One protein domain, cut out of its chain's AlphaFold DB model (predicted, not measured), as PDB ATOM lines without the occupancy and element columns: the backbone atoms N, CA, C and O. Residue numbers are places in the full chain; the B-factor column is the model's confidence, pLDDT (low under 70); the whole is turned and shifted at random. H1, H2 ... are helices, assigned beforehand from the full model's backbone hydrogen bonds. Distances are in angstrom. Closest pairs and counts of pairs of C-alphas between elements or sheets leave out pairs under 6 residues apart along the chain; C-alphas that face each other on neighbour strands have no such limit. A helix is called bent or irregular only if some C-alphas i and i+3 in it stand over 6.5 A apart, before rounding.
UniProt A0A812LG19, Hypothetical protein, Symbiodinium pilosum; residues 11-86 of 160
ATOM      1  N   ALA A  11     165.379 121.007 154.309       56.03
ATOM      2  CA  ALA A  11     165.824 122.278 153.748       56.03
ATOM      3  C   ALA A  11     166.738 123.100 154.683       56.03
ATOM      4  O   ALA A  11     167.752 123.623 154.217       56.03
ATOM      5  N   THR A  12     166.448 123.203 155.986       61.62
ATOM      6  CA  THR A  12     167.321 123.911 156.947       61.62
ATOM      7  C   THR A  12     168.633 123.164 157.167       61.62
ATOM      8  O   THR A  12     169.691 123.795 157.202       61.62
ATOM      9  N   LEU A  13     168.596 121.827 157.212       54.34
ATOM     10  CA  LEU A  13     169.806 121.006 157.321       54.34
ATOM     11  C   LEU A  13     170.699 121.138 156.076       54.34
ATOM     12  O   LEU A  13     171.895 121.401 156.200       54.34
ATOM     13  N   ALA A  14     170.128 121.022 154.873       66.50
ATOM     14  CA  ALA A  14     170.871 121.190 153.623       66.50
ATOM     15  C   ALA A  14     171.475 122.598 153.508       66.50
ATOM     16  O   ALA A  14     172.625 122.755 153.104       66.50
ATOM     17  N   THR A  15     170.733 123.618 153.939       64.69
ATOM     18  CA  THR A  15     171.204 125.007 153.954       64.69
ATOM     19  C   THR A  15     172.365 125.199 154.932       64.69
ATOM     20  O   THR A  15     173.351 125.860 154.599       64.69
ATOM     21  N   PHE A  16     172.300 124.588 156.115       62.28
ATOM     22  CA  PHE A  16     173.396 124.601 157.084       62.28
ATOM     23  C   PHE A  16     174.651 123.915 156.527       62.28
ATOM     24  O   PHE A  16     175.742 124.491 156.568       62.28
ATOM     25  N   ILE A  17     174.490 122.732 155.925       67.56
ATOM     26  CA  ILE A  17     175.586 121.991 155.288       67.56
ATOM     27  C   ILE A  17     176.216 122.842 154.181       67.56
ATOM     28  O   ILE A  17     177.422 123.084 154.229       67.56
ATOM     29  N   LEU A  18     175.421 123.387 153.255       68.50
ATOM     30  CA  LEU A  18     175.908 124.218 152.147       68.50
ATOM     31  C   LEU A  18     176.647 125.478 152.626       68.50
ATOM     32  O   LEU A  18     177.649 125.871 152.031       68.50
ATOM     33  N   ARG A  19     176.208 126.088 153.731       65.44
ATOM     34  CA  ARG A  19     176.859 127.275 154.315       65.44
ATOM     35  C   ARG A  19     178.129 126.955 155.092       65.44
ATOM     36  O   ARG A  19     178.999 127.815 155.211       65.44
ATOM     37  N   SER A  20     178.278 125.718 155.558       69.38
ATOM     38  CA  SER A  20     179.513 125.236 156.183       69.38
ATOM     39  C   SER A  20     180.598 124.832 155.169       69.38
ATOM     40  O   SER A  20     181.776 124.818 155.526       69.38
ATOM     41  N   ILE A  21     180.252 124.597 153.893       75.88
ATOM     42  CA  ILE A  21     181.203 124.263 152.810       75.88
ATOM     43  C   ILE A  21     182.377 125.250 152.695       75.88
ATOM     44  O   ILE A  21     183.515 124.778 152.645       75.88
ATOM     45  N   PRO A  22     182.194 126.587 152.679       67.81
ATOM     46  CA  PRO A  22     183.327 127.513 152.627       67.81
ATOM     47  C   PRO A  22     184.246 127.402 153.853       67.81
ATOM     48  O   PRO A  22     185.465 127.503 153.711       67.81
ATOM     49  N   CYS A  23     183.696 127.103 155.034       73.44
ATOM     50  CA  CYS A  23     184.491 126.864 156.241       73.44
ATOM     51  C   CYS A  23     185.282 125.554 156.136       73.44
ATOM     52  O   CYS A  23     186.465 125.530 156.464       73.44
ATOM     53  N   LEU A  24     184.672 124.487 155.608       72.19
ATOM     54  CA  LEU A  24     185.343 123.208 155.355       72.19
ATOM     55  C   LEU A  24     186.422 123.324 154.271       72.19
ATOM     56  O   LEU A  24     187.493 122.733 154.402       72.19
ATOM     57  N   TYR A  25     186.189 124.114 153.220       79.38
ATOM     58  CA  TYR A  25     187.176 124.378 152.172       79.38
ATOM     59  C   TYR A  25     188.371 125.169 152.714       79.38
ATOM     60  O   TYR A  25     189.524 124.818 152.442       79.38
ATOM     61  N   PHE A  26     188.111 126.191 153.536       70.12
ATOM     62  CA  PHE A  26     189.163 126.938 154.220       70.12
ATOM     63  C   PHE A  26     189.930 126.042 155.192       70.12
ATOM     64  O   PHE A  26     191.156 126.036 155.167       70.12
ATOM     65  N   PHE A  27     189.237 125.205 155.969       69.06
ATOM     66  CA  PHE A  27     189.865 124.240 156.870       69.06
ATOM     67  C   PHE A  27     190.721 123.225 156.109       69.06
ATOM     68  O   PHE A  27     191.823 122.905 156.539       69.06
ATOM     69  N   LYS A  28     190.278 122.767 154.933       74.88
ATOM     70  CA  LYS A  28     191.046 121.854 154.074       74.88
ATOM     71  C   LYS A  28     192.302 122.520 153.502       74.88
ATOM     72  O   LYS A  28     193.357 121.888 153.473       74.88
ATOM     73  N   LYS A  29     192.223 123.790 153.078       76.94
ATOM     74  CA  LYS A  29     193.403 124.564 152.640       76.94
ATOM     75  C   LYS A  29     194.355 124.860 153.800       76.94
ATOM     76  O   LYS A  29     195.561 124.669 153.660       76.94
ATOM     77  N   TRP A  30     193.816 125.266 154.942       70.25
ATOM     78  CA  TRP A  30     194.583 125.591 156.140       70.25
ATOM     79  C   TRP A  30     195.251 124.352 156.743       70.25
ATOM     80  O   TRP A  30     196.425 124.395 157.089       70.25
ATOM     81  N   SER A  31     194.560 123.212 156.761       74.25
ATOM     82  CA  SER A  31     195.111 121.920 157.181       74.25
ATOM     83  C   SER A  31     196.268 121.472 156.282       74.25
ATOM     84  O   SER A  31     197.301 121.053 156.794       74.25
ATOM     85  N   LYS A  32     196.178 121.656 154.954       75.81
ATOM     86  CA  LYS A  32     197.314 121.393 154.048       75.81
ATOM     87  C   LYS A  32     198.516 122.298 154.338       75.81
ATOM     88  O   LYS A  32     199.639 121.802 154.393       75.81
ATOM     89  N   ALA A  33     198.286 123.594 154.560       72.06
ATOM     90  CA  ALA A  33     199.351 124.532 154.917       72.06
ATOM     91  C   ALA A  33     199.994 124.166 156.265       72.06
ATOM     92  O   ALA A  33     201.215 124.086 156.370       72.06
ATOM     93  N   ASN A  34     199.184 123.835 157.272       68.50
ATOM     94  CA  ASN A  34     199.664 123.417 158.586       68.50
ATOM     95  C   ASN A  34     200.338 122.046 158.573       68.50
ATOM     96  O   ASN A  34     201.252 121.835 159.358       68.50
ATOM     97  N   SER A  35     199.941 121.131 157.689       69.88
ATOM     98  CA  SER A  35     200.627 119.850 157.511       69.88
ATOM     99  C   SER A  35     202.025 120.051 156.930       69.88
ATOM    100  O   SER A  35     202.955 119.389 157.379       69.88
ATOM    101  N   ALA A  36     202.192 120.978 155.980       66.75
ATOM    102  CA  ALA A  36     203.501 121.344 155.436       66.75
ATOM    103  C   ALA A  36     204.370 122.077 156.474       66.75
ATOM    104  O   ALA A  36     205.570 121.833 156.586       66.75
ATOM    105  N   VAL A  37     203.755 122.935 157.293       63.56
ATOM    106  CA  VAL A  37     204.435 123.591 158.417       63.56
ATOM    107  C   VAL A  37     204.783 122.578 159.508       63.56
ATOM    108  O   VAL A  37     205.856 122.672 160.086       63.56
ATOM    109  N   ALA A  38     203.941 121.579 159.773       64.12
ATOM    110  CA  ALA A  38     204.212 120.520 160.740       64.12
ATOM    111  C   ALA A  38     205.358 119.608 160.285       64.12
ATOM    112  O   ALA A  38     206.177 119.237 161.119       64.12
ATOM    113  N   THR A  39     205.475 119.300 158.988       66.56
ATOM    114  CA  THR A  39     206.610 118.532 158.446       66.56
ATOM    115  C   THR A  39     207.900 119.352 158.388       66.56
ATOM    116  O   THR A  39     208.959 118.832 158.743       66.56
ATOM    117  N   ALA A  40     207.839 120.644 158.047       60.47
ATOM    118  CA  ALA A  40     208.986 121.553 158.168       60.47
ATOM    119  C   ALA A  40     209.420 121.722 159.635       60.47
ATOM    120  O   ALA A  40     210.606 121.716 159.960       60.47
ATOM    121  N   LYS A  41     208.444 121.792 160.543       56.84
ATOM    122  CA  LYS A  41     208.664 121.894 161.981       56.84
ATOM    123  C   LYS A  41     209.173 120.586 162.581       56.84
ATOM    124  O   LYS A  41     210.004 120.655 163.468       56.84
ATOM    125  N   ALA A  42     208.766 119.418 162.090       59.75
ATOM    126  CA  ALA A  42     209.326 118.136 162.517       59.75
ATOM    127  C   ALA A  42     210.834 118.059 162.229       59.75
ATOM    128  O   ALA A  42     211.581 117.608 163.088       59.75
ATOM    129  N   LYS A  43     211.290 118.611 161.093       61.84
ATOM    130  CA  LYS A  43     212.724 118.741 160.779       61.84
ATOM    131  C   LYS A  43     213.454 119.797 161.624       61.84
ATOM    132  O   LYS A  43     214.652 119.680 161.823       61.84
ATOM    133  N   ALA A  44     212.753 120.813 162.132       51.41
ATOM    134  CA  ALA A  44     213.334 121.869 162.974       51.41
ATOM    135  C   ALA A  44     213.240 121.595 164.496       51.41
ATOM    136  O   ALA A  44     213.929 122.230 165.292       51.41
ATOM    137  N   VAL A  45     212.367 120.677 164.929       49.00
ATOM    138  CA  VAL A  45     212.036 120.409 166.345       49.00
ATOM    139  C   VAL A  45     213.000 119.439 167.031       49.00
ATOM    140  O   VAL A  45     212.925 119.289 168.250       49.00
ATOM    141  N   GLU A  46     213.978 118.883 166.322       54.53
ATOM    142  CA  GLU A  46     215.087 118.168 166.969       54.53
ATOM    143  C   GLU A  46     215.998 119.090 167.806       54.53
ATOM    144  O   GLU A  46     216.820 118.588 168.564       54.53
ATOM    145  N   VAL A  47     215.822 120.424 167.762       55.91
ATOM    146  CA  VAL A  47     216.816 121.358 168.335       55.91
ATOM    147  C   VAL A  47     216.309 122.265 169.477       55.91
ATOM    148  O   VAL A  47     217.128 122.879 170.154       55.91
ATOM    149  N   SER A  48     215.004 122.391 169.789       61.78
ATOM    150  CA  SER A  48     214.608 123.313 170.884       61.78
ATOM    151  C   SER A  48     213.242 123.078 171.545       61.78
ATOM    152  O   SER A  48     212.189 123.123 170.904       61.78
ATOM    153  N   SER A  49     213.240 122.950 172.877       67.94
ATOM    154  CA  SER A  49     212.042 122.908 173.732       67.94
ATOM    155  C   SER A  49     211.206 124.199 173.672       67.94
ATOM    156  O   SER A  49     209.979 124.136 173.777       67.94
ATOM    157  N   LYS A  50     211.822 125.359 173.390       69.06
ATOM    158  CA  LYS A  50     211.114 126.643 173.212       69.06
ATOM    159  C   LYS A  50     210.235 126.672 171.953       69.06
ATOM    160  O   LYS A  50     209.137 127.227 171.984       69.06
ATOM    161  N   ALA A  51     210.647 126.003 170.872       67.25
ATOM    162  CA  ALA A  51     209.886 125.951 169.617       67.25
ATOM    163  C   ALA A  51     208.580 125.135 169.730       67.25
ATOM    164  O   ALA A  51     207.627 125.343 168.969       67.25
ATOM    165  N   LYS A  52     208.504 124.206 170.695       71.50
ATOM    166  CA  LYS A  52     207.272 123.461 170.992       71.50
ATOM    167  C   LYS A  52     206.221 124.362 171.652       71.50
ATOM    168  O   LYS A  52     205.061 124.286 171.252       71.50
ATOM    169  N   SER A  53     206.630 125.245 172.568       76.44
ATOM    170  CA  SER A  53     205.731 126.198 173.242       76.44
ATOM    171  C   SER A  53     205.178 127.244 172.275       76.44
ATOM    172  O   SER A  53     203.964 127.358 172.126       76.44
ATOM    173  N   ALA A  54     206.059 127.917 171.524       75.38
ATOM    174  CA  ALA A  54     205.663 128.973 170.589       75.38
ATOM    175  C   ALA A  54     204.655 128.479 169.537       75.38
ATOM    176  O   ALA A  54     203.703 129.161 169.183       75.38
ATOM    177  N   ALA A  55     204.806 127.246 169.061       73.69
ATOM    178  CA  ALA A  55     203.862 126.702 168.097       73.69
ATOM    179  C   ALA A  55     202.519 126.277 168.693       73.69
ATOM    180  O   ALA A  55     201.536 126.247 167.958       73.69
ATOM    181  N   LYS A  56     202.465 125.933 169.985       77.88
ATOM    182  CA  LYS A  56     201.196 125.692 170.681       77.88
ATOM    183  C   LYS A  56     200.422 127.005 170.817       77.88
ATOM    184  O   LYS A  56     199.221 127.027 170.565       77.88
ATOM    185  N   GLU A  57     201.129 128.090 171.123       80.00
ATOM    186  CA  GLU A  57     200.567 129.444 171.160       80.00
ATOM    187  C   GLU A  57     200.087 129.894 169.775       80.00
ATOM    188  O   GLU A  57     198.938 130.308 169.640       80.00
ATOM    189  N   LEU A  58     200.897 129.716 168.725       81.69
ATOM    190  CA  LEU A  58     200.499 130.034 167.346       81.69
ATOM    191  C   LEU A  58     199.288 129.213 166.876       81.69
ATOM    192  O   LEU A  58     198.407 129.748 166.202       81.69
ATOM    193  N   TRP A  59     199.199 127.935 167.258       81.25
ATOM    194  CA  TRP A  59     198.022 127.107 166.973       81.25
ATOM    195  C   TRP A  59     196.767 127.621 167.676       81.25
ATOM    196  O   TRP A  59     195.710 127.722 167.048       81.25
ATOM    197  N   ALA A  60     196.873 127.966 168.961       82.94
ATOM    198  CA  ALA A  60     195.761 128.525 169.723       82.94
ATOM    199  C   ALA A  60     195.283 129.856 169.119       82.94
ATOM    200  O   ALA A  60     194.080 130.070 168.960       82.94
ATOM    201  N   LEU A  61     196.216 130.712 168.697       83.19
ATOM    202  CA  LEU A  61     195.919 131.998 168.068       83.19
ATOM    203  C   LEU A  61     195.217 131.818 166.710       83.19
ATOM    204  O   LEU A  61     194.224 132.493 166.429       83.19
ATOM    205  N   GLY A  62     195.659 130.842 165.910       83.12
ATOM    206  CA  GLY A  62     194.995 130.456 164.662       83.12
ATOM    207  C   GLY A  62     193.570 129.931 164.877       83.12
ATOM    208  O   GLY A  62     192.651 130.324 164.154       83.12
ATOM    209  N   LEU A  63     193.353 129.101 165.904       84.00
ATOM    210  CA  LEU A  63     192.030 128.569 166.250       84.00
ATOM    211  C   LEU A  63     191.060 129.675 166.700       84.00
ATOM    212  O   LEU A  63     189.894 129.696 166.289       84.00
ATOM    213  N   LEU A  64     191.546 130.618 167.512       84.00
ATOM    214  CA  LEU A  64     190.779 131.784 167.956       84.00
ATOM    215  C   LEU A  64     190.393 132.681 166.776       84.00
ATOM    216  O   LEU A  64     189.232 133.080 166.663       84.00
ATOM    217  N   HIS A  65     191.330 132.946 165.861       81.19
ATOM    218  CA  HIS A  65     191.058 133.747 164.668       81.19
ATOM    219  C   HIS A  65     190.012 133.081 163.762       81.19
ATOM    220  O   HIS A  65     189.032 133.721 163.379       81.19
ATOM    221  N   MET A  66     190.153 131.777 163.503       78.25
ATOM    222  CA  MET A  66     189.175 131.007 162.727       78.25
ATOM    223  C   MET A  66     187.781 131.039 163.357       78.25
ATOM    224  O   MET A  66     186.788 131.247 162.658       78.25
ATOM    225  N   THR A  67     187.700 130.895 164.679       81.75
ATOM    226  CA  THR A  67     186.428 130.949 165.411       81.75
ATOM    227  C   THR A  67     185.790 132.340 165.325       81.75
ATOM    228  O   THR A  67     184.579 132.449 165.122       81.75
ATOM    229  N   SER A  68     186.596 133.403 165.416       82.19
ATOM    230  CA  SER A  68     186.141 134.792 165.268       82.19
ATOM    231  C   SER A  68     185.565 135.067 163.875       82.19
ATOM    232  O   SER A  68     184.431 135.540 163.752       82.19
ATOM    233  N   VAL A  69     186.288 134.682 162.817       80.81
ATOM    234  CA  VAL A  69     185.830 134.838 161.426       80.81
ATOM    235  C   VAL A  69     184.541 134.051 161.187       80.81
ATOM    236  O   VAL A  69     183.582 134.590 160.631       80.81
ATOM    237  N   CYS A  70     184.473 132.809 161.668       82.06
ATOM    238  CA  CYS A  70     183.289 131.965 161.518       82.06
ATOM    239  C   CYS A  70     182.061 132.590 162.209       82.06
ATOM    240  O   CYS A  70     180.982 132.689 161.619       82.06
ATOM    241  N   ARG A  71     182.238 133.123 163.426       84.00
ATOM    242  CA  ARG A  71     181.181 133.840 164.158       84.00
ATOM    243  C   ARG A  71     180.724 135.103 163.421       84.00
ATOM    244  O   ARG A  71     179.523 135.369 163.361       84.00
ATOM    245  N   MET A  72     181.651 135.865 162.840       86.94
ATOM    246  CA  MET A  72     181.334 137.066 162.061       86.94
ATOM    247  C   MET A  72     180.502 136.732 160.815       86.94
ATOM    248  O   MET A  72     179.494 137.396 160.558       86.94
ATOM    249  N   VAL A  73     180.877 135.684 160.073       83.88
ATOM    250  CA  VAL A  73     180.140 135.233 158.880       83.88
ATOM    251  C   VAL A  73     178.730 134.780 159.252       83.88
ATOM    252  O   VAL A  73     177.766 135.273 158.666       83.88
ATOM    253  N   MET A  74     178.589 133.939 160.282       79.56
ATOM    254  CA  MET A  74     177.279 133.490 160.773       79.56
ATOM    255  C   MET A  74     176.411 134.664 161.259       79.56
ATOM    256  O   MET A  74     175.219 134.720 160.964       79.56
ATOM    257  N   SER A  75     176.998 135.650 161.950       88.25
ATOM    258  CA  SER A  75     176.290 136.865 162.388       88.25
ATOM    259  C   SER A  75     175.806 137.720 161.213       88.25
ATOM    260  O   SER A  75     174.678 138.220 161.233       88.25
ATOM    261  N   LYS A  76     176.641 137.907 160.185       84.69
ATOM    262  CA  LYS A  76     176.265 138.653 158.977       84.69
ATOM    263  C   LYS A  76     175.168 137.922 158.208       84.69
ATOM    264  O   LYS A  76     174.213 138.553 157.771       84.69
ATOM    265  N   GLN A  77     175.266 136.602 158.106       82.75
ATOM    266  CA  GLN A  77     174.264 135.780 157.444       82.75
ATOM    267  C   GLN A  77     172.915 135.833 158.160       82.75
ATOM    268  O   GLN A  77     171.914 136.117 157.513       82.75
ATOM    269  N   ARG A  78     172.897 135.697 159.491       86.94
ATOM    270  CA  ARG A  78     171.676 135.864 160.290       86.94
ATOM    271  C   ARG A  78     171.038 137.239 160.080       86.94
ATOM    272  O   ARG A  78     169.824 137.338 159.979       86.94
ATOM    273  N   ARG A  79     171.845 138.303 159.990       87.44
ATOM    274  CA  ARG A  79     171.341 139.653 159.682       87.44
ATOM    275  C   ARG A  79     170.701 139.735 158.299       87.44
ATOM    276  O   ARG A  79     169.633 140.320 158.182       87.44
ATOM    277  N   LEU A  80     171.319 139.133 157.285       81.88
ATOM    278  CA  LEU A  80     170.760 139.092 155.931       81.88
ATOM    279  C   LEU A  80     169.468 138.272 155.868       81.88
ATOM    280  O   LEU A  80     168.538 138.674 155.183       81.88
ATOM    281  N   GLU A  81     169.377 137.165 156.605       81.75
ATOM    282  CA  GLU A  81     168.139 136.385 156.702       81.75
ATOM    283  C   GLU A  81     167.027 137.169 157.391       81.75
ATOM    284  O   GLU A  81     165.915 137.217 156.884       81.75
ATOM    285  N   LEU A  82     167.330 137.849 158.499       82.31
ATOM    286  CA  LEU A  82     166.357 138.704 159.181       82.31
ATOM    287  C   LEU A  82     165.909 139.884 158.306       82.31
ATOM    288  O   LEU A  82     164.744 140.259 158.351       82.31
ATOM    289  N   GLN A  83     166.800 140.447 157.484       78.38
ATOM    290  CA  GLN A  83     166.442 141.477 156.502       78.38
ATOM    291  C   GLN A  83     165.639 140.924 155.321       78.38
ATOM    292  O   GLN A  83     164.776 141.625 154.813       78.38
ATOM    293  N   ALA A  84     165.889 139.689 154.886       74.06
ATOM    294  CA  ALA A  84     165.105 139.043 153.833       74.06
ATOM    295  C   ALA A  84     163.711 138.606 154.318       74.06
ATOM    296  O   ALA A  84     162.789 138.500 153.516       74.06
ATOM    297  N   VAL A  85     163.569 138.347 155.622       67.44
ATOM    298  CA  VAL A  85     162.303 137.995 156.285       67.44
ATOM    299  C   VAL A  85     161.534 139.234 156.755       67.44
ATOM    300  O   VAL A  85     160.356 139.110 157.085       67.44
ATOM    301  N   GLN A  86     162.131 140.437 156.727       57.22
ATOM    302  CA  GLN A  86     161.329 141.661 156.762       57.22
ATOM    303  C   GLN A  86     160.348 141.564 155.594       57.22
ATOM    304  O   GLN A  86     160.798 141.479 154.446       57.22
TER     305      GLN A  86
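AT A GLANCE: This is residues 11 to 86 of the 160 residues of the protein "Hypothetical protein" of Symbiodinium pilosum (UniProt A0A812LG19). Two long helices, H2 and the arm H1b, run side by side in opposite ways with a loose gap between them, joined at one end by a tight link; at the other end the short arm H1a turns off from H1b. The printed part has 76 residues with two named helices, H1 then H2, and no named strand. The class is all helix. It is an extended rod with a radius of gyration of the C-alphas of 17.7 A, spanning 60 by 19 by 14 A.

IN THESE COORDINATES: H2 holds residues 49 to 85, 54.8 A long, from C-alpha 49 at (212.042, 122.908, 173.732) to C-alpha 85 at (162.303, 137.995, 156.285). H1, residues 11 to 44, was assigned as one helix by its hydrogen bonds but is bent: C-alphas 19 and 22 are 6.7 A apart. Its arms are H1a, residues 11 to 19, 12.1 A long, beginning at (165.824, 122.278, 153.748), and H1b, residues 22 to 44, 32.2 A long.

HOW THE PARTS SIT: H2 and H1b are close but not clearly touching; their closest C-alphas, of Cys 70 and Cys 23, are 7.4 A apart. They run opposite ways at a shallow tilt of 6 degrees. H1a and H1b stand at a steep tilt of 38 degrees, only just steep. H1a and H2 are apart. Every O i to N i+4 pair is within hydrogen-bond range in H1a and H1b, and 32 of 33 in H2.

THE WHOLE: The C-alphas farthest apart, of Val 47 and Gln 86, are 60.2 A apart. The printed part has no cut. Residues 11 to 18, 42 to 50 and 78 to 86 stand free. Mean pLDDT of the printed part is 72.5, with 32 residues under 70, among them 11 to 20 and 34 to 51.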